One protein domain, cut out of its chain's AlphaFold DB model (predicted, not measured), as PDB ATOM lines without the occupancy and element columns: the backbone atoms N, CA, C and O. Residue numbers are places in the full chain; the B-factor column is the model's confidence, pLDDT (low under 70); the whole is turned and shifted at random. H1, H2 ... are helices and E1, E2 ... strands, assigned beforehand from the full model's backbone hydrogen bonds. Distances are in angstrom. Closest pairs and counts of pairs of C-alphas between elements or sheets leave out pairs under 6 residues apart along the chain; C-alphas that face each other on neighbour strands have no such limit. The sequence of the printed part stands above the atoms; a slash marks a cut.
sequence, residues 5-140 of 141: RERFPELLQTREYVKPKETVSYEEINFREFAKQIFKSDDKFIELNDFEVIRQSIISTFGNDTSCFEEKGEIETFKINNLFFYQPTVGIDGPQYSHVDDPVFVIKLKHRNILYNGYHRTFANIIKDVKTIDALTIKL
ATOM      1  N   ARG A   5      -9.457  14.469   7.907       87.44
ATOM      2  CA  ARG A   5      -8.694  13.828   6.835       87.44
ATOM      3  C   ARG A   5      -7.199  14.089   6.937       87.44
ATOM      4  O   ARG A   5      -6.397  13.200   6.685       87.44
ATOM      5  N   GLU A   6      -6.827  15.302   7.335       88.25
ATOM      6  CA  GLU A   6      -5.427  15.684   7.528       88.25
ATOM      7  C   GLU A   6      -4.866  15.112   8.829       88.25
ATOM      8  O   GLU A   6      -3.687  14.773   8.912       88.25
ATOM      9  N   ARG A   7      -5.709  15.021   9.864       88.06
ATOM     10  CA  ARG A   7      -5.278  14.625  11.206       88.06
ATOM     11  C   ARG A   7      -5.175  13.112  11.394       88.06
ATOM     12  O   ARG A   7      -4.334  12.684  12.177       88.06
ATOM     13  N   PHE A   8      -6.026  12.339  10.722       90.12
ATOM     14  CA  PHE A   8      -6.088  10.879  10.844       90.12
ATOM     15  C   PHE A   8      -6.160  10.183   9.474       90.12
ATOM     16  O   PHE A   8      -7.082   9.392   9.242       90.12
ATOM     17  N   PRO A   9      -5.235  10.475   8.540       91.50
ATOM     18  CA  PRO A   9      -5.265   9.909   7.192       91.50
ATOM     19  C   PRO A   9      -5.203   8.375   7.195       91.50
ATOM     20  O   PRO A   9      -5.771   7.725   6.324       91.50
ATOM     21  N   GLU A  10      -4.557   7.779   8.197       92.62
ATOM     22  CA  GLU A  10      -4.418   6.334   8.360       92.62
ATOM     23  C   GLU A  10      -5.716   5.628   8.772       92.62
ATOM     24  O   GLU A  10      -5.823   4.407   8.651       92.62
ATOM     25  N   LEU A  11      -6.698   6.381   9.274       93.75
ATOM     26  CA  LEU A  11      -7.995   5.849   9.692       93.75
ATOM     27  C   LEU A  11      -9.055   5.951   8.592       93.75
ATOM     28  O   LEU A  11     -10.169   5.458   8.790       93.75
ATOM     29  N   LEU A  12      -8.733   6.596   7.469       92.50
ATOM     30  CA  LEU A  12      -9.653   6.808   6.358       92.50
ATOM     31  C   LEU A  12      -9.797   5.547   5.508       92.50
ATOM     32  O   LEU A  12      -8.827   4.845   5.219       92.50
ATOM     33  N   GLN A  13     -11.021   5.289   5.063       88.31
ATOM     34  CA  GLN A  13     -11.332   4.270   4.071       88.31
ATOM     35  C   GLN A  13     -12.344   4.828   3.078       88.31
ATOM     36  O   GLN A  13     -13.385   5.356   3.467       88.31
ATOM     37  N   THR A  14     -12.068   4.675   1.789       83.25
ATOM     38  CA  THR A  14     -13.035   5.017   0.743       83.25
ATOM     39  C   THR A  14     -13.937   3.818   0.491       83.25
ATOM     40  O   THR A  14     -13.452   2.727   0.184       83.25
ATOM     41  N   ARG A  15     -15.253   4.012   0.600       78.25
ATOM     42  CA  ARG A  15     -16.248   3.020   0.190       78.25
ATOM     43  C   ARG A  15     -16.913   3.438  -1.106       78.25
ATOM     44  O   ARG A  15     -17.361   4.571  -1.251       78.25
ATOM     45  N   GLU A  16     -17.036   2.482  -2.016       76.44
ATOM     46  CA  GLU A  16     -17.830   2.626  -3.228       76.44
ATOM     47  C   GLU A  16     -19.221   2.035  -3.002       76.44
ATOM     48  O   GLU A  16     -19.371   0.879  -2.601       76.44
ATOM     49  N   TYR A  17     -20.257   2.826  -3.265       68.31
ATOM     50  CA  TYR A  17     -21.638   2.368  -3.258       68.31
ATOM     51  C   TYR A  17     -22.204   2.408  -4.672       68.31
ATOM     52  O   TYR A  17     -22.327   3.472  -5.284       68.31
ATOM     53  N   VAL A  18     -22.559   1.232  -5.185       73.12
ATOM     54  CA  VAL A  18     -23.150   1.079  -6.515       73.12
ATOM     55  C   VAL A  18     -24.661   1.255  -6.406       73.12
ATOM     56  O   VAL A  18     -25.365   0.408  -5.857       73.12
ATOM     57  N   LYS A  19     -25.172   2.355  -6.954       67.56
ATOM     58  CA  LYS A  19     -26.600   2.551  -7.216       67.56
ATOM     59  C   LYS A  19     -26.927   2.112  -8.644       67.56
ATOM     60  O   LYS A  19     -26.035   2.078  -9.488       67.56
ATOM     61  N   PRO A  20     -28.213   1.884  -8.980       68.69
ATOM     62  CA  PRO A  20     -28.627   1.435 -10.314       68.69
ATOM     63  C   PRO A  20     -28.189   2.309 -11.511       68.69
ATOM     64  O   PRO A  20     -28.405   1.898 -12.646       68.69
ATOM     65  N   LYS A  21     -27.621   3.511 -11.296       71.38
ATOM     66  CA  LYS A  21     -27.165   4.439 -12.353       71.38
ATOM     67  C   LYS A  21     -25.888   5.232 -12.023       71.38
ATOM     68  O   LYS A  21     -25.475   6.051 -12.837       71.38
ATOM     69  N   GLU A  22     -25.283   5.030 -10.855       67.44
ATOM     70  CA  GLU A  22     -24.098   5.779 -10.423       67.44
ATOM     71  C   GLU A  22     -23.292   4.968  -9.404       67.44
ATOM     72  O   GLU A  22     -23.868   4.259  -8.577       67.44
ATOM     73  N   THR A  23     -21.969   5.102  -9.438       69.31
ATOM     74  CA  THR A  23     -21.108   4.699  -8.322       69.31
ATOM     75  C   THR A  23     -20.787   5.954  -7.529       69.31
ATOM     76  O   THR A  23     -20.190   6.887  -8.064       69.31
ATOM     77  N   VAL A  24     -21.193   5.987  -6.263       71.75
ATOM     78  CA  VAL A  24     -20.866   7.085  -5.350       71.75
ATOM     79  C   VAL A  24     -19.769   6.599  -4.419       71.75
ATOM     80  O   VAL A  24     -19.966   5.629  -3.688       71.75
ATOM     81  N   SER A  25     -18.617   7.262  -4.454       72.44
ATOM     82  CA  SER A  25     -17.569   7.061  -3.455       72.44
ATOM     83  C   SER A  25     -17.809   8.004  -2.287       72.44
ATOM     84  O   SER A  25     -18.039   9.194  -2.501       72.44
ATOM     85  N   TYR A  26     -17.745   7.492  -1.064       76.88
ATOM     86  CA  TYR A  26     -17.719   8.320   0.136       76.88
ATOM     87  C   TYR A  26     -16.631   7.829   1.083       76.88
ATOM     88  O   TYR A  26     -16.298   6.643   1.124       76.88
ATOM     89  N   GLU A  27     -16.052   8.763   1.826       87.00
ATOM     90  CA  GLU A  27     -15.030   8.455   2.816       87.00
ATOM     91  C   GLU A  27     -15.679   8.153   4.164       87.00
ATOM     92  O   GLU A  27     -16.526   8.902   4.663       87.00
ATOM     93  N   GLU A  28     -15.254   7.052   4.766       91.75
ATOM     94  CA  GLU A  28     -15.515   6.707   6.153       91.75
ATOM     95  C   GLU A  28     -14.230   6.819   6.967       91.75
ATOM     96  O   GLU A  28     -13.122   6.657   6.457       91.75
ATOM     97  N   ILE A  29     -14.389   7.044   8.266       93.25
ATOM     98  CA  ILE A  29     -13.324   6.877   9.245       93.25
ATOM     99  C   ILE A  29     -13.557   5.599  10.049       93.25
ATOM    100  O   ILE A  29     -14.696   5.274  10.403       93.25
ATOM    101  N   ASN A  30     -12.479   4.895  10.399       94.94
ATOM    102  CA  ASN A  30     -12.503   3.878  11.444       94.94
ATOM    103  C   ASN A  30     -12.762   4.551  12.801       94.94
ATOM    104  O   ASN A  30     -11.852   5.037  13.477       94.94
ATOM    105  N   PHE A  31     -14.033   4.589  13.186       94.62
ATOM    106  CA  PHE A  31     -14.510   5.278  14.373       94.62
ATOM    107  C   PHE A  31     -14.031   4.613  15.667       94.62
ATOM    108  O   PHE A  31     -13.782   5.316  16.644       94.62
ATOM    109  N   ARG A  32     -13.829   3.287  15.673       95.31
ATOM    110  CA  ARG A  32     -13.279   2.555  16.831       95.31
ATOM    111  C   ARG A  32     -11.869   3.000  17.168       95.31
ATOM    112  O   ARG A  32     -11.602   3.401  18.301       95.31
ATOM    113  N   GLU A  33     -10.984   2.996  16.179       94.69
ATOM    114  CA  GLU A  33      -9.605   3.441  16.383       94.69
ATOM    115  C   GLU A  33      -9.528   4.951  16.640       94.69
ATOM    116  O   GLU A  33      -8.819   5.377  17.553       94.69
ATOM    117  N   PHE A  34     -10.334   5.753  15.941       94.25
ATOM    118  CA  PHE A  34     -10.444   7.191  16.199       94.25
ATOM    119  C   PHE A  34     -10.847   7.485  17.655       94.25
ATOM    120  O   PHE A  34     -10.176   8.250  18.350       94.25
ATOM    121  N   ALA A  35     -11.910   6.847  18.155       92.56
ATOM    122  CA  ALA A  35     -12.398   7.045  19.517       92.56
ATOM    123  C   ALA A  35     -11.358   6.626  20.567       92.56
ATOM    124  O   ALA A  35     -11.165   7.342  21.552       92.56
ATOM    125  N   LYS A  36     -10.638   5.517  20.344       91.94
ATOM    126  CA  LYS A  36      -9.541   5.071  21.222       91.94
ATOM    127  C   LYS A  36      -8.419   6.108  21.301       91.94
ATOM    128  O   LYS A  36      -7.974   6.439  22.401       91.94
ATOM    129  N   GLN A  37      -8.001   6.665  20.160       91.62
ATOM    130  CA  GLN A  37      -6.968   7.703  20.122       91.62
ATOM    131  C   GLN A  37      -7.413   8.996  20.829       91.62
ATOM    132  O   GLN A  37      -6.633   9.593  21.576       91.62
ATOM    133  N   ILE A  38      -8.666   9.423  20.632       91.94
ATOM    134  CA  ILE A  38      -9.189  10.674  21.203       91.94
ATOM    135  C   ILE A  38      -9.475  10.559  22.704       91.94
ATOM    136  O   ILE A  38      -9.092  11.443  23.472       91.94
ATOM    137  N   PHE A  39     -10.152   9.496  23.141       90.31
ATOM    138  CA  PHE A  39     -10.575   9.356  24.536       90.31
ATOM    139  C   PHE A  39      -9.488   8.799  25.451       90.31
ATOM    140  O   PHE A  39      -9.627   8.929  26.667       90.31
ATOM    141  N   LYS A  40      -8.418   8.210  24.893       89.00
ATOM    142  CA  LYS A  40      -7.352   7.537  25.655       89.00
ATOM    143  C   LYS A  40      -7.926   6.554  26.685       89.00
ATOM    144  O   LYS A  40      -7.468   6.501  27.824       89.00
ATOM    145  N   SER A  41      -8.982   5.842  26.298       80.44
ATOM    146  CA  SER A  41      -9.713   4.917  27.159       80.44
ATOM    147  C   SER A  41      -9.674   3.502  26.605       80.44
ATOM    148  O   SER A  41      -9.373   3.299  25.428       80.44
ATOM    149  N   ASP A  42     -10.077   2.552  27.446       82.62
ATOM    150  CA  ASP A  42     -10.407   1.201  27.011       82.62
ATOM    151  C   ASP A  42     -11.464   1.215  25.904       82.62
ATOM    152  O   ASP A  42     -12.206   2.189  25.712       82.62
ATOM    153  N   ASP A  43     -11.510   0.104  25.182       88.25
ATOM    154  CA  ASP A  43     -12.412  -0.095  24.066       88.25
ATOM    155  C   ASP A  43     -13.879  -0.078  24.518       88.25
ATOM    156  O   ASP A  43     -14.309  -0.894  25.334       88.25
ATOM    157  N   LYS A  44     -14.650   0.878  23.989       92.12
ATOM    158  CA  LYS A  44     -16.076   1.064  24.306       92.12
ATOM    159  C   LYS A  44     -16.997   0.493  23.237       92.12
ATOM    160  O   LYS A  44     -18.176   0.846  23.203       92.12
ATOM    161  N   PHE A  45     -16.471  -0.359  22.360       95.62
ATOM    162  CA  PHE A  45     -17.248  -0.982  21.303       95.62
ATOM    163  C   PHE A  45     -17.813  -2.319  21.775       95.62
ATOM    164  O   PHE A  45     -17.072  -3.200  22.202       95.62
ATOM    165  N   ILE A  46     -19.136  -2.446  21.724       94.75
ATOM    166  CA  ILE A  46     -19.832  -3.713  21.936       94.75
ATOM    167  C   ILE A  46     -19.861  -4.499  20.628       94.75
ATOM    168  O   ILE A  46     -19.929  -3.920  19.541       94.75
ATOM    169  N   GLU A  47     -19.822  -5.822  20.740       94.50
ATOM    170  CA  GLU A  47     -19.883  -6.707  19.584       94.50
ATOM    171  C   GLU A  47     -21.276  -6.671  18.938       94.50
ATOM    172  O   GLU A  47     -22.295  -6.501  19.612       94.50
ATOM    173  N   LEU A  48     -21.333  -6.858  17.616       91.00
ATOM    174  CA  LEU A  48     -22.585  -6.733  16.859       91.00
ATOM    175  C   LEU A  48     -23.657  -7.727  17.331       91.00
ATOM    176  O   LEU A  48     -24.828  -7.375  17.420       91.00
ATOM    177  N   ASN A  49     -23.257  -8.948  17.690       94.38
ATOM    178  CA  ASN A  49     -24.185  -9.952  18.213       94.38
ATOM    179  C   ASN A  49     -24.822  -9.511  19.540       94.38
ATOM    180  O   ASN A  49     -26.022  -9.699  19.729       94.38
ATOM    181  N   ASP A  50     -24.048  -8.884  20.434       93.75
ATOM    182  CA  ASP A  50     -24.571  -8.346  21.695       93.75
ATOM    183  C   ASP A  50     -25.558  -7.202  21.424       93.75
ATOM    184  O   ASP A  50     -26.608  -7.107  22.064       93.75
ATOM    185  N   PHE A  51     -25.245  -6.348  20.444       94.88
ATOM    186  CA  PHE A  51     -26.136  -5.272  20.021       94.88
ATOM    187  C   PHE A  51     -27.460  -5.793  19.449       94.88
ATOM    188  O   PHE A  51     -28.517  -5.278  19.811       94.88
ATOM    189  N   GLU A  52     -27.443  -6.833  18.613       95.19
ATOM    190  CA  GLU A  52     -28.673  -7.408  18.055       95.19
ATOM    191  C   GLU A  52     -29.600  -7.962  19.148       95.19
ATOM    192  O   GLU A  52     -30.812  -7.756  19.087       95.19
ATOM    193  N   VAL A  53     -29.059  -8.573  20.209       95.69
ATOM    194  CA  VAL A  53     -29.861  -9.012  21.371       95.69
ATOM    195  C   VAL A  53     -30.541  -7.826  22.068       95.69
ATOM    196  O   VAL A  53     -31.722  -7.893  22.432       95.69
ATOM    197  N   ILE A  54     -29.820  -6.714  22.230       94.94
ATOM    198  CA  ILE A  54     -30.366  -5.477  22.806       94.94
ATOM    199  C   ILE A  54     -31.469  -4.922  21.901       94.94
ATOM    200  O   ILE A  54     -32.555  -4.600  22.382       94.94
ATOM    201  N   ARG A  55     -31.229  -4.866  20.590       95.50
ATOM    202  CA  ARG A  55     -32.198  -4.391  19.599       95.50
ATOM    203  C   ARG A  55     -33.494  -5.202  19.629       95.50
ATOM    204  O   ARG A  55     -34.572  -4.614  19.669       95.50
ATOM    205  N   GLN A  56     -33.410  -6.532  19.686       96.38
ATOM    206  CA  GLN A  56     -34.600  -7.382  19.819       96.38
ATOM    207  C   GLN A  56     -35.362  -7.112  21.122       96.38
ATOM    208  O   GLN A  56     -36.592  -7.114  21.131       96.38
ATOM    209  N   SER A  57     -34.653  -6.808  22.210       95.69
ATOM    210  CA  SER A  57     -35.276  -6.454  23.491       95.69
ATOM    211  C   SER A  57     -36.032  -5.118  23.418       95.69
ATOM    212  O   SER A  57     -37.113  -4.999  23.995       95.69
ATOM    213  N   ILE A  58     -35.525  -4.135  22.664       95.94
ATOM    214  CA  ILE A  58     -36.225  -2.864  22.386       95.94
ATOM    215  C   ILE A  58     -37.512  -3.135  21.613       95.94
ATOM    216  O   ILE A  58     -38.580  -2.709  22.046       95.94
ATOM    217  N   ILE A  59     -37.429  -3.899  20.520       96.50
ATOM    218  CA  ILE A  59     -38.598  -4.264  19.708       96.50
ATOM    219  C   ILE A  59     -39.634  -4.996  20.565       96.50
ATOM    220  O   ILE A  59     -40.812  -4.658  20.520       96.50
ATOM    221  N   SER A  60     -39.210  -5.948  21.398       96.56
ATOM    222  CA  SER A  60     -40.121  -6.675  22.285       96.56
ATOM    223  C   SER A  60     -40.775  -5.783  23.347       96.56
ATOM    224  O   SER A  60     -41.891  -6.076  23.766       96.56
ATOM    225  N   THR A  61     -40.090  -4.733  23.811       95.88
ATOM    226  CA  THR A  61     -40.571  -3.855  24.893       95.88
ATOM    227  C   THR A  61     -41.464  -2.732  24.366       95.88
ATOM    228  O   THR A  61     -42.469  -2.396  24.988       95.88
ATOM    229  N   PHE A  62     -41.111  -2.151  23.218       95.44
ATOM    230  CA  PHE A  62     -41.734  -0.935  22.688       95.44
ATOM    231  C   PHE A  62     -42.460  -1.140  21.348       95.44
ATOM    232  O   PHE A  62     -43.117  -0.224  20.863       95.44
ATOM    233  N   GLY A  63     -42.347  -2.317  20.728       95.56
ATOM    234  CA  GLY A  63     -42.956  -2.649  19.434       95.56
ATOM    235  C   GLY A  63     -42.203  -2.120  18.208       95.56
ATOM    236  O   GLY A  63     -42.541  -2.485  17.084       95.56
ATOM    237  N   ASN A  64     -41.184  -1.279  18.397       95.00
ATOM    238  CA  ASN A  64     -40.320  -0.738  17.349       95.00
ATOM    239  C   ASN A  64     -38.947  -0.353  17.938       95.00
ATOM    240  O   ASN A  64     -38.824  -0.219  19.156       95.00
ATOM    241  N   ASP A  65     -37.928  -0.173  17.095       92.12
ATOM    242  CA  ASP A  65     -36.552   0.116  17.526       92.12
ATOM    243  C   ASP A  65     -36.099   1.566  17.308       92.12
ATOM    244  O   ASP A  65     -34.995   1.908  17.707       92.12
ATOM    245  N   THR A  66     -36.933   2.427  16.719       91.94
ATOM    246  CA  THR A  66     -36.538   3.792  16.332       91.94
ATOM    247  C   THR A  66     -37.524   4.846  16.837       91.94
ATOM    248  O   THR A  66     -37.146   5.714  17.618       91.94
ATOM    249  N   SER A  67     -38.799   4.765  16.448       94.81
ATOM    250  CA  SER A  67     -39.841   5.719  16.866       94.81
ATOM    251  C   SER A  67     -40.048   5.762  18.387       94.81
ATOM    252  O   SER A  67     -40.434   6.788  18.936       94.81
ATOM    253  N   CYS A  68     -39.722   4.683  19.102       95.50
ATOM    254  CA  CYS A  68     -39.835   4.592  20.555       95.50
ATOM    255  C   CYS A  68     -38.974   5.627  21.296       95.50
ATOM    256  O   CYS A  68     -39.358   6.055  22.384       95.50
ATOM    257  N   PHE A  69     -37.862   6.080  20.712       96.69
ATOM    258  CA  PHE A  69     -37.040   7.145  21.291       96.69
ATOM    259  C   PHE A  69     -37.759   8.495  21.283       96.69
ATOM    260  O   PHE A  69     -37.671   9.235  22.256       96.69
ATOM    261  N   GLU A  70     -38.499   8.806  20.223       94.69
ATOM    262  CA  GLU A  70     -39.274  10.047  20.126       94.69
ATOM    263  C   GLU A  70     -40.559   9.970  20.962       94.69
ATOM    264  O   GLU A  70     -40.949  10.938  21.606       94.69
ATOM    265  N   GLU A  71     -41.204   8.801  20.997       95.50
ATOM    266  CA  GLU A  71     -42.480   8.604  21.693       95.50
ATOM    267  C   GLU A  71     -42.349   8.447  23.214       95.50
ATOM    268  O   GLU A  71     -43.281   8.781  23.953       95.50
ATOM    269  N   LYS A  72     -41.250   7.840  23.680       95.00
ATOM    270  CA  LYS A  72     -41.054   7.413  25.078       95.00
ATOM    271  C   LYS A  72     -39.736   7.884  25.681       95.00
ATOM    272  O   LYS A  72     -39.527   7.666  26.873       95.00
ATOM    273  N   GLY A  73     -38.841   8.457  24.881       95.25
ATOM    274  CA  GLY A  73     -37.523   8.854  25.347       95.25
ATOM    275  C   GLY A  73     -37.568  10.065  26.270       95.25
ATOM    276  O   GLY A  73     -38.342  11.000  26.082       95.25
ATOM    277  N   GLU A  74     -36.690  10.055  27.264       96.81
ATOM    278  CA  GLU A  74     -36.401  11.215  28.103       96.81
ATOM    279  C   GLU A  74     -35.164  11.933  27.553       96.81
ATOM    280  O   GLU A  74     -34.196  11.281  27.151       96.81
ATOM    281  N   ILE A  75     -35.177  13.269  27.534       97.19
ATOM    282  CA  ILE A  75     -33.984  14.045  27.179       97.19
ATOM    283  C   ILE A  75     -33.006  14.003  28.356       97.19
ATOM    284  O   ILE A  75     -33.324  14.445  29.459       97.19
ATOM    285  N   GLU A  76     -31.803  13.497  28.104       97.56
ATOM    286  CA  GLU A  76     -30.689  13.470  29.049       97.56
ATOM    287  C   GLU A  76     -29.394  13.920  28.350       97.56
ATOM    288  O   GLU A  76     -29.172  13.624  27.176       97.56
ATOM    289  N   THR A  77     -28.501  14.593  29.079       97.75
ATOM    290  CA  THR A  77     -27.180  14.993  28.569       97.75
ATOM    291  C   THR A  77     -26.113  13.993  29.011       97.75
ATOM    292  O   THR A  77     -25.929  13.741  30.205       97.75
ATOM    293  N   PHE A  78     -25.333  13.468  28.063       97.50
ATOM    294  CA  PHE A  78     -24.249  12.519  28.331       97.50
ATOM    295  C   PHE A  78     -22.883  13.118  28.043       97.50
ATOM    296  O   PHE A  78     -22.705  13.850  27.076       97.50
ATOM    297  N   LYS A  79     -21.870  12.721  28.821       96.44
ATOM    298  CA  LYS A  79     -20.478  12.861  28.382       96.44
ATOM    299  C   LYS A  79     -20.236  11.885  27.234       96.44
ATOM    300  O   LYS A  79     -20.454  10.689  27.411       96.44
ATOM    301  N   ILE A  80     -19.748  12.376  26.097       95.75
ATOM    302  CA  ILE A  80     -19.550  11.548  24.896       95.75
ATOM    303  C   ILE A  80     -18.593  10.390  25.195       95.75
ATOM    304  O   ILE A  80     -18.848   9.251  24.816       95.75
ATOM    305  N   ASN A  81     -17.533  10.652  25.963       94.12
ATOM    306  CA  ASN A  81     -16.577   9.622  26.346       94.12
ATOM    307  C   ASN A  81     -17.149   8.570  27.311       94.12
ATOM    308  O   ASN A  81     -16.433   7.628  27.608       94.12
ATOM    309  N   ASN A  82     -18.382   8.692  27.813       94.56
ATOM    310  CA  ASN A  82     -19.048   7.670  28.632       94.56
ATOM    311  C   ASN A  82     -19.986   6.763  27.820       94.56
ATOM    312  O   ASN A  82     -20.560   5.833  28.389       94.56
ATOM    313  N   LEU A  83     -20.154   7.035  26.526       96.75
ATOM    314  CA  LEU A  83     -20.983   6.229  25.641       96.75
ATOM    315  C   LEU A  83     -20.238   4.970  25.183       96.75
ATOM    316  O   LEU A  83     -19.016   4.963  25.028       96.75
ATOM    317  N   PHE A  84     -21.014   3.915  24.974       96.94
ATOM    318  CA  PHE A  84     -20.625   2.704  24.268       96.94
ATOM    319  C   PHE A  84     -21.136   2.774  22.829       96.94
ATOM    320  O   PHE A  84     -22.182   3.365  22.557       96.94
ATOM    321  N   PHE A  85     -20.405   2.148  21.920       96.75
ATOM    322  CA  PHE A  85     -20.650   2.183  20.481       96.75
ATOM    323  C   PHE A  85     -20.749   0.761  19.938       96.75
ATOM    324  O   PHE A  85     -20.246  -0.164  20.556       96.75
ATOM    325  N   TYR A  86     -21.368   0.571  18.783       95.75
ATOM    326  CA  TYR A  86     -21.405  -0.725  18.092       95.75
ATOM    327  C   TYR A  86     -21.065  -0.592  16.602       95.75
ATOM    328  O   TYR A  86     -20.658  -1.567  15.976       95.75
ATOM    329  N   GLN A  87     -21.199   0.608  16.022       94.19
ATOM    330  CA  GLN A  87     -20.867   0.870  14.625       94.19
ATOM    331  C   GLN A  87     -19.384   1.268  14.494       94.19
ATOM    332  O   GLN A  87     -19.015   2.361  14.932       94.19
ATOM    333  N   PRO A  88     -18.518   0.424  13.901       93.50
ATOM    334  CA  PRO A  88     -17.069   0.635  13.907       93.50
ATOM    335  C   PRO A  88     -16.592   1.720  12.936       93.50
ATOM    336  O   PRO A  88     -15.471   2.202  13.087       93.50
ATOM    337  N   THR A  89     -17.403   2.100  11.947       93.75
ATOM    338  CA  THR A  89     -17.061   3.108  10.933       93.75
ATOM    339  C   THR A  89     -18.130   4.190  10.844       93.75
ATOM    340  O   THR A  89     -19.299   3.941  11.126       93.75
ATOM    341  N   VAL A  90     -17.743   5.413  10.476       92.06
ATOM    342  CA  VAL A  90     -18.667   6.548  10.304       92.06
ATOM    343  C   VAL A  90     -18.271   7.331   9.056       92.06
ATOM    344  O   VAL A  90     -17.102   7.657   8.886       92.06
ATOM    345  N   GLY A  91     -19.233   7.651   8.189       88.75
ATOM    346  CA  GLY A  91     -18.989   8.513   7.026       88.75
ATOM    347  C   GLY A  91     -18.615   9.944   7.432       88.75
ATOM    348  O   GLY A  91     -19.256  10.537   8.302       88.75
ATOM    349  N   ILE A  92     -17.594  10.507   6.793       84.12
ATOM    350  CA  ILE A  92     -17.069  11.842   7.119       84.12
ATOM    351  C   ILE A  92     -18.011  12.939   6.606       84.12
ATOM    352  O   ILE A  92     -18.265  13.905   7.320       84.12
ATOM    353  N   ASP A  93     -18.634  12.705   5.449       74.19
ATOM    354  CA  ASP A  93     -19.657  13.571   4.843       74.19
ATOM    355  C   ASP A  93     -21.016  12.859   4.767       74.19
ATOM    356  O   ASP A  93     -21.715  12.888   3.752       74.19
ATOM    357  N   GLY A  94     -21.382  12.144   5.834       60.97
ATOM    358  CA  GLY A  94     -22.673  11.461   5.893       60.97
ATOM    359  C   GLY A  94     -23.846  12.424   5.678       60.97
ATOM    360  O   GLY A  94     -23.771  13.588   6.087       60.97
ATOM    361  N   PRO A  95     -24.946  11.965   5.058       53.69
ATOM    362  CA  PRO A  95     -26.077  12.829   4.766       53.69
ATOM    363  C   PRO A  95     -26.657  13.424   6.057       53.69
ATOM    364  O   PRO A  95     -27.073  12.709   6.971       53.69
ATOM    365  N   GLN A  96     -26.688  14.755   6.123       59.50
ATOM    366  CA  GLN A  96     -27.228  15.507   7.253       59.50
ATOM    367  C   GLN A  96     -28.742  15.665   7.089       59.50
ATOM    368  O   GLN A  96     -29.241  16.738   6.772       59.50
ATOM    369  N   TYR A  97     -29.487  14.577   7.290       61.50
ATOM    370  CA  TYR A  97     -30.954  14.639   7.390       61.50
ATOM    371  C   TYR A  97     -31.436  15.240   8.727       61.50
ATOM    372  O   TYR A  97     -32.634  15.372   8.949       61.50
ATOM    373  N   SER A  98     -30.502  15.587   9.616       65.81
ATOM    374  CA  SER A  98     -30.722  16.131  10.959       65.81
ATOM    375  C   SER A  98     -29.691  17.229  11.231       65.81
ATOM    376  O   SER A  98     -28.563  17.148  10.729       65.81
ATOM    377  N   HIS A  99     -30.044  18.219  12.049       77.62
ATOM    378  CA  HIS A  99     -29.104  19.235  12.514       77.62
ATOM    379  C   HIS A  99     -28.064  18.611  13.450       77.62
ATOM    380  O   HIS A  99     -28.332  17.637  14.150       77.62
ATOM    381  N   VAL A 100     -26.848  19.167  13.480       76.69
ATOM    382  CA  VAL A 100     -25.763  18.658  14.346       76.69
ATOM    383  C   VAL A 100     -26.113  18.715  15.840       76.69
ATOM    384  O   VAL A 100     -25.588  17.913  16.611       76.69
ATOM    385  N   ASP A 101     -27.024  19.618  16.204       81.62
ATOM    386  CA  ASP A 101     -27.496  19.855  17.569       81.62
ATOM    387  C   ASP A 101     -28.734  19.014  17.932       81.62
ATOM    388  O   ASP A 101     -29.189  19.057  19.073       81.62
ATOM    389  N   ASP A 102     -29.279  18.229  16.992       88.88
ATOM    390  CA  ASP A 102     -30.408  17.346  17.283       88.88
ATOM    391  C   ASP A 102     -29.989  16.238  18.263       88.88
ATOM    392  O   ASP A 102     -28.899  15.658  18.107       88.88
ATOM    393  N   PRO A 103     -30.865  15.860  19.217       94.25
ATOM    394  CA  PRO A 103     -30.568  14.797  20.161       94.25
ATOM    395  C   PRO A 103     -30.149  13.504  19.455       94.25
ATOM    396  O   PRO A 103     -30.666  13.119  18.398       94.25
ATOM    397  N   VAL A 104     -29.186  12.804  20.039       96.25
ATOM    398  CA  VAL A 104     -28.853  11.433  19.632       96.25
ATOM    399  C   VAL A 104     -29.767  10.433  20.334       96.25
ATOM    400  O   VAL A 104     -30.491  10.790  21.258       96.25
ATOM    401  N   PHE A 105     -29.776   9.176  19.902       97.62
ATOM    402  CA  PHE A 105     -30.578   8.140  20.557       97.62
ATOM    403  C   PHE A 105     -29.669   7.293  21.435       97.62
ATOM    404  O   PHE A 105     -28.665   6.766  20.951       97.62
ATOM    405  N   VAL A 106     -29.998   7.175  22.723       98.31
ATOM    406  CA  VAL A 106     -29.194   6.430  23.700       98.31
ATOM    407  C   VAL A 106     -30.036   5.388  24.421       98.31
ATOM    408  O   VAL A 106     -31.112   5.669  24.942       98.31
ATOM    409  N   ILE A 107     -29.520   4.166  24.493       97.62
ATOM    410  CA  ILE A 107     -30.100   3.100  25.309       97.62
ATOM    411  C   ILE A 107     -29.391   3.102  26.656       97.62
ATOM    412  O   ILE A 107     -28.174   2.904  26.724       97.62
ATOM    413  N   LYS A 108     -30.151   3.279  27.736       96.44
ATOM    414  CA  LYS A 108     -29.670   3.090  29.104       96.44
ATOM    415  C   LYS A 108     -29.872   1.647  29.533       96.44
ATOM    416  O   LYS A 108     -31.001   1.183  29.673       96.44
ATOM    417  N   LEU A 109     -28.753   0.982  29.790       93.00
ATOM    418  CA  LEU A 109     -28.669  -0.276  30.521       93.00
ATOM    419  C   LEU A 109     -28.108   0.002  31.919       93.00
ATOM    420  O   LEU A 109     -27.431   1.008  32.137       93.00
ATOM    421  N   LYS A 110     -28.296  -0.934  32.855       87.50
ATOM    422  CA  LYS A 110     -27.862  -0.810  34.262       87.50
ATOM    423  C   LYS A 110     -26.432  -0.272  34.463       87.50
ATOM    424  O   LYS A 110     -26.176   0.432  35.436       87.50
ATOM    425  N   HIS A 111     -25.501  -0.594  33.561       88.31
ATOM    426  CA  HIS A 111     -24.088  -0.203  33.667       88.31
ATOM    427  C   HIS A 111     -23.497   0.403  32.387       88.31
ATOM    428  O   HIS A 111     -22.285   0.597  32.315       88.31
ATOM    429  N   ARG A 112     -24.308   0.655  31.354       93.19
ATOM    430  CA  ARG A 112     -23.818   1.105  30.041       93.19
ATOM    431  C   ARG A 112     -24.834   2.029  29.386       93.19
ATOM    432  O   ARG A 112     -26.028   1.756  29.437       93.19
ATOM    433  N   ASN A 113     -24.338   3.071  28.727       96.69
ATOM    434  CA  ASN A 113     -25.137   3.960  27.889       96.69
ATOM    435  C   ASN A 113     -24.681   3.754  26.449       96.69
ATOM    436  O   ASN A 113     -23.533   4.063  26.137       96.69
ATOM    437  N   ILE A 114     -25.524   3.180  25.602       97.38
ATOM    438  CA  ILE A 114     -25.146   2.792  24.240       97.38
ATOM    439  C   ILE A 114     -25.708   3.819  23.267       97.38
ATOM    440  O   ILE A 114     -26.911   4.070  23.278       97.38
ATOM    441  N   LEU A 115     -24.854   4.387  22.414       97.62
ATOM    442  CA  LEU A 115     -25.289   5.212  21.294       97.62
ATOM    443  C   LEU A 115     -26.003   4.319  20.272       97.62
ATOM    444  O   LEU A 115     -25.362   3.522  19.586       97.62
ATOM    445  N   TYR A 116     -27.323   4.457  20.187       96.94
ATOM    446  CA  TYR A 116     -28.166   3.730  19.244       96.94
ATOM    447  C   TYR A 116     -28.162   4.392  17.863       96.94
ATOM    448  O   TYR A 116     -27.968   3.728  16.855       96.94
ATOM    449  N   ASN A 117     -28.331   5.712  17.809       94.50
ATOM    450  CA  ASN A 117     -28.325   6.473  16.559       94.50
ATOM    451  C   ASN A 117     -27.725   7.866  16.789       94.50
ATOM    452  O   ASN A 117     -27.745   8.372  17.906       94.50
ATOM    453  N   GLY A 118     -27.207   8.497  15.735       93.19
ATOM    454  CA  GLY A 118     -26.557   9.806  15.793       93.19
ATOM    455  C   GLY A 118     -25.029   9.747  15.714       93.19
ATOM    456  O   GLY A 118     -24.355  10.637  16.233       93.19
ATOM    457  N   TYR A 119     -24.464   8.725  15.062       94.00
ATOM    458  CA  TYR A 119     -23.013   8.557  14.910       94.00
ATOM    459  C   TYR A 119     -22.337   9.739  14.210       94.00
ATOM    460  O   TYR A 119     -21.339  10.244  14.715       94.00
ATOM    461  N   HIS A 120     -22.906  10.251  13.115       90.75
ATOM    462  CA  HIS A 120     -22.365  11.434  12.434       90.75
ATOM    463  C   HIS A 120     -22.363  12.678  13.335       90.75
ATOM    464  O   HIS A 120     -21.377  13.410  13.368       90.75
ATOM    465  N   ARG A 121     -23.432  12.893  14.117       90.88
ATOM    466  CA  ARG A 121     -23.527  14.018  15.066       90.88
ATOM    467  C   ARG A 121     -22.521  13.875  16.201       90.88
ATOM    468  O   ARG A 121     -21.810  14.819  16.531       90.88
ATOM    469  N   THR A 122     -22.410  12.670  16.753       94.06
ATOM    470  CA  THR A 122     -21.437  12.347  17.802       94.06
ATOM    471  C   THR A 122     -20.012  12.579  17.305       94.06
ATOM    472  O   THR A 122     -19.234  13.263  17.963       94.06
ATOM    473  N   PHE A 123     -19.686  12.086  16.111       93.00
ATOM    474  CA  PHE A 123     -18.392  12.288  15.471       93.00
ATOM    475  C   PHE A 123     -18.080  13.771  15.223       93.00
ATOM    476  O   PHE A 123     -17.014  14.247  15.620       93.00
ATOM    477  N   ALA A 124     -19.025  14.525  14.655       90.25
ATOM    478  CA  ALA A 124     -18.872  15.961  14.426       90.25
ATOM    479  C   ALA A 124     -18.626  16.736  15.733       90.25
ATOM    480  O   ALA A 124     -17.778  17.629  15.771       90.25
ATOM    481  N   ASN A 125     -19.321  16.373  16.814       92.19
ATOM    482  CA  ASN A 125     -19.112  16.961  18.135       92.19
ATOM    483  C   ASN A 125     -17.719  16.641  18.698       92.19
ATOM    484  O   ASN A 125     -17.050  17.543  19.203       92.19
ATOM    485  N   ILE A 126     -17.225  15.409  18.531       92.38
ATOM    486  CA  ILE A 126     -15.861  15.042  18.948       92.38
ATOM    487  C   ILE A 126     -14.810  15.877  18.200       92.38
ATOM    488  O   ILE A 126     -13.880  16.385  18.827       92.38
ATOM    489  N   ILE A 127     -14.957  16.065  16.882       90.31
ATOM    490  CA  ILE A 127     -14.034  16.891  16.077       90.31
ATOM    491  C   ILE A 127     -14.020  18.347  16.558       90.31
ATOM    492  O   ILE A 127     -12.962  18.975  16.607       90.31
ATOM    493  N   LYS A 128     -15.186  18.877  16.944       89.75
ATOM    494  CA  LYS A 128     -15.350  20.240  17.475       89.75
ATOM    495  C   LYS A 128     -14.930  20.387  18.945       89.75
ATOM    496  O   LYS A 128     -15.150  21.444  19.527       89.75
ATOM    497  N   ASP A 129     -14.339  19.352  19.538       91.12
ATOM    498  CA  ASP A 129     -13.943  19.284  20.949       91.12
ATOM    499  C   ASP A 129     -15.107  19.411  21.955       91.12
ATOM    500  O   ASP A 129     -14.905  19.655  23.148       91.12
ATOM    501  N   VAL A 130     -16.340  19.177  21.502       92.81
ATOM    502  CA  VAL A 130     -17.527  19.136  22.359       92.81
ATOM    503  C   VAL A 130     -17.470  17.879  23.233       92.81
ATOM    504  O   VAL A 130     -17.179  16.778  22.763       92.81
ATOM    505  N   LYS A 131     -17.717  18.034  24.539       94.56
ATOM    506  CA  LYS A 131     -17.563  16.948  25.531       94.56
ATOM    507  C   LYS A 131     -18.864  16.240  25.878       94.56
ATOM    508  O   LYS A 131     -18.825  15.126  26.407       94.56
ATOM    509  N   THR A 132     -19.993  16.883  25.615       97.00
ATOM    510  CA  THR A 132     -21.322  16.410  25.991       97.00
ATOM    511  C   THR A 132     -22.272  16.438  24.811       97.00
ATOM    512  O   THR A 132     -22.097  17.241  23.902       97.00
ATOM    513  N   ILE A 133     -23.275  15.572  24.829       96.69
ATOM    514  CA  ILE A 133     -24.301  15.508  23.794       96.69
ATOM    515  C   ILE A 133     -25.655  15.240  24.439       96.69
ATOM    516  O   ILE A 133     -25.743  14.442  25.378       96.69
ATOM    517  N   ASP A 134     -26.685  15.921  23.952       97.25
ATOM    518  CA  ASP A 134     -28.059  15.661  24.366       97.25
ATOM    519  C   ASP A 134     -28.593  14.432  23.641       97.25
ATOM    520  O   ASP A 134     -28.287  14.191  22.469       97.25
ATOM    521  N   ALA A 135     -29.374  13.628  24.353       97.81
ATOM    522  CA  ALA A 135     -29.907  12.386  23.836       97.81
ATOM    523  C   ALA A 135     -31.348  12.150  24.276       97.81
ATOM    524  O   ALA A 135     -31.686  12.328  25.445       97.81
ATOM    525  N   LEU A 136     -32.170  11.659  23.350       98.06
ATOM    526  CA  LEU A 136     -33.410  10.974  23.685       98.06
ATOM    527  C   LEU A 136     -33.069   9.567  24.156       98.06
ATOM    528  O   LEU A 136     -32.358   8.815  23.481       98.06
ATOM    529  N   THR A 137     -33.562   9.229  25.340       97.56
ATOM    530  CA  THR A 137     -33.079   8.075  26.080       97.56
ATOM    531  C   THR A 137     -34.205   7.145  26.470       97.56
ATOM    532  O   THR A 137     -35.144   7.551  27.151       97.56
ATOM    533  N   ILE A 138     -34.065   5.872  26.113       97.00
ATOM    534  CA  ILE A 138     -34.932   4.797  26.603       97.00
ATOM    535  C   ILE A 138     -34.160   3.918  27.585       97.00
ATOM    536  O   ILE A 138     -32.945   3.738  27.467       97.00
ATOM    537  N   LYS A 139     -34.865   3.362  28.570       94.81
ATOM    538  CA  LYS A 139     -34.297   2.466  29.585       94.81
ATOM    539  C   LYS A 139     -34.758   1.041  29.298       94.81
ATOM    540  O   LYS A 139     -35.958   0.805  29.173       94.81
ATOM    541  N   LEU A 140     -33.815   0.107  29.223       87.88
ATOM    542  CA  LEU A 140     -34.098  -1.328  29.279       87.88
ATOM    543  C   LEU A 140     -33.670  -1.821  30.666       87.88
ATOM    544  O   LEU A 140     -32.583  -1.467  31.131       87.88
TER     545      LEU A 140
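Overview. This is residues 5 to 140 of the 141 residues of an uncharacterized protein of Marinifilum flexuosum (UniProt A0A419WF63). A strongly twisted sheet of four strands, E3, E7, E5 and E6, has the helices H3 and H4 on one face, and a long two-stranded hairpin, E1 and E2, lies at the far end of the domain. H4 sits between this sheet and the small second sheet, in which E4 pairs with the hairpin near its base. The printed part has 136 residues with four named helices and seven named strands, in the order E1 E2 H1 H2 H3 E3 E4 E5 E6 H4 E7; the larger sheet is mixed, the smaller, E1 E2 E4, antiparallel. The class is mixed, helices and strands, and the whole is compact, with a radius of gyration of the C-alphas of 15.5 A and spans of 41 by 40 by 29 A.

Arrangement. In the larger sheet E3, residues 74 to 79, is an edge strand, antiparallel to E7, residues 132 to 139, with N 76 and O 135 at 2.9 A. E7, which bends by 67 degrees at residue 136, is parallel to E5, residues 104 to 109, with N 106 and O 136 at 3.0 A. E5 and E6, residues 112 to 117, form a hairpin, with N 107 and O 114 at 2.9 A. H3, residues 67 to 72, is on this sheet at a height of 8.7 A, and its closest C-alphas to E7 are those of Phe 69 and Leu 136, 5.8 A apart. H4, residues 119 to 127, is on the same face as H3; its closest C-alphas to E7 are those of Thr 122 and Ile 133, 7.4 A apart. H2, residues 48 to 62, only grazes the sheet, with its residues 51 to 62. In the other sheet E1, residues 12 to 19, and E2, residues 22 to 30, form a hairpin, with N 15 and O 26 at 2.9 A. E4, residues 89 to 91, is antiparallel to E2, with N 29 and O 90 at 2.8 A. H1, residues 31 to 39, only grazes this sheet and is near H4. In H1, H2, H3 and H4 every O i to N i+4 pair is within hydrogen-bond range.

Along the chain. E1 begins at C-alpha 12, (-9.653, 6.808, 6.358), and is 22.1 A long; E2 is 24.8 A, H2 20.8 A and E7 19.4 A. E7 ends at C-alpha 139, (-34.297, 2.466, 29.585).

Size, cuts and confidence. The C-alphas farthest apart, those of Lys 21 and Lys 110, are 46.9 A apart. The printed part has no cut. The link from E4 to E5 is long, with 12 residues. The mean pLDDT of the printed part is 89.9; residues 17, 19 to 20, 22 to 23 and 94 to 98 are under 70.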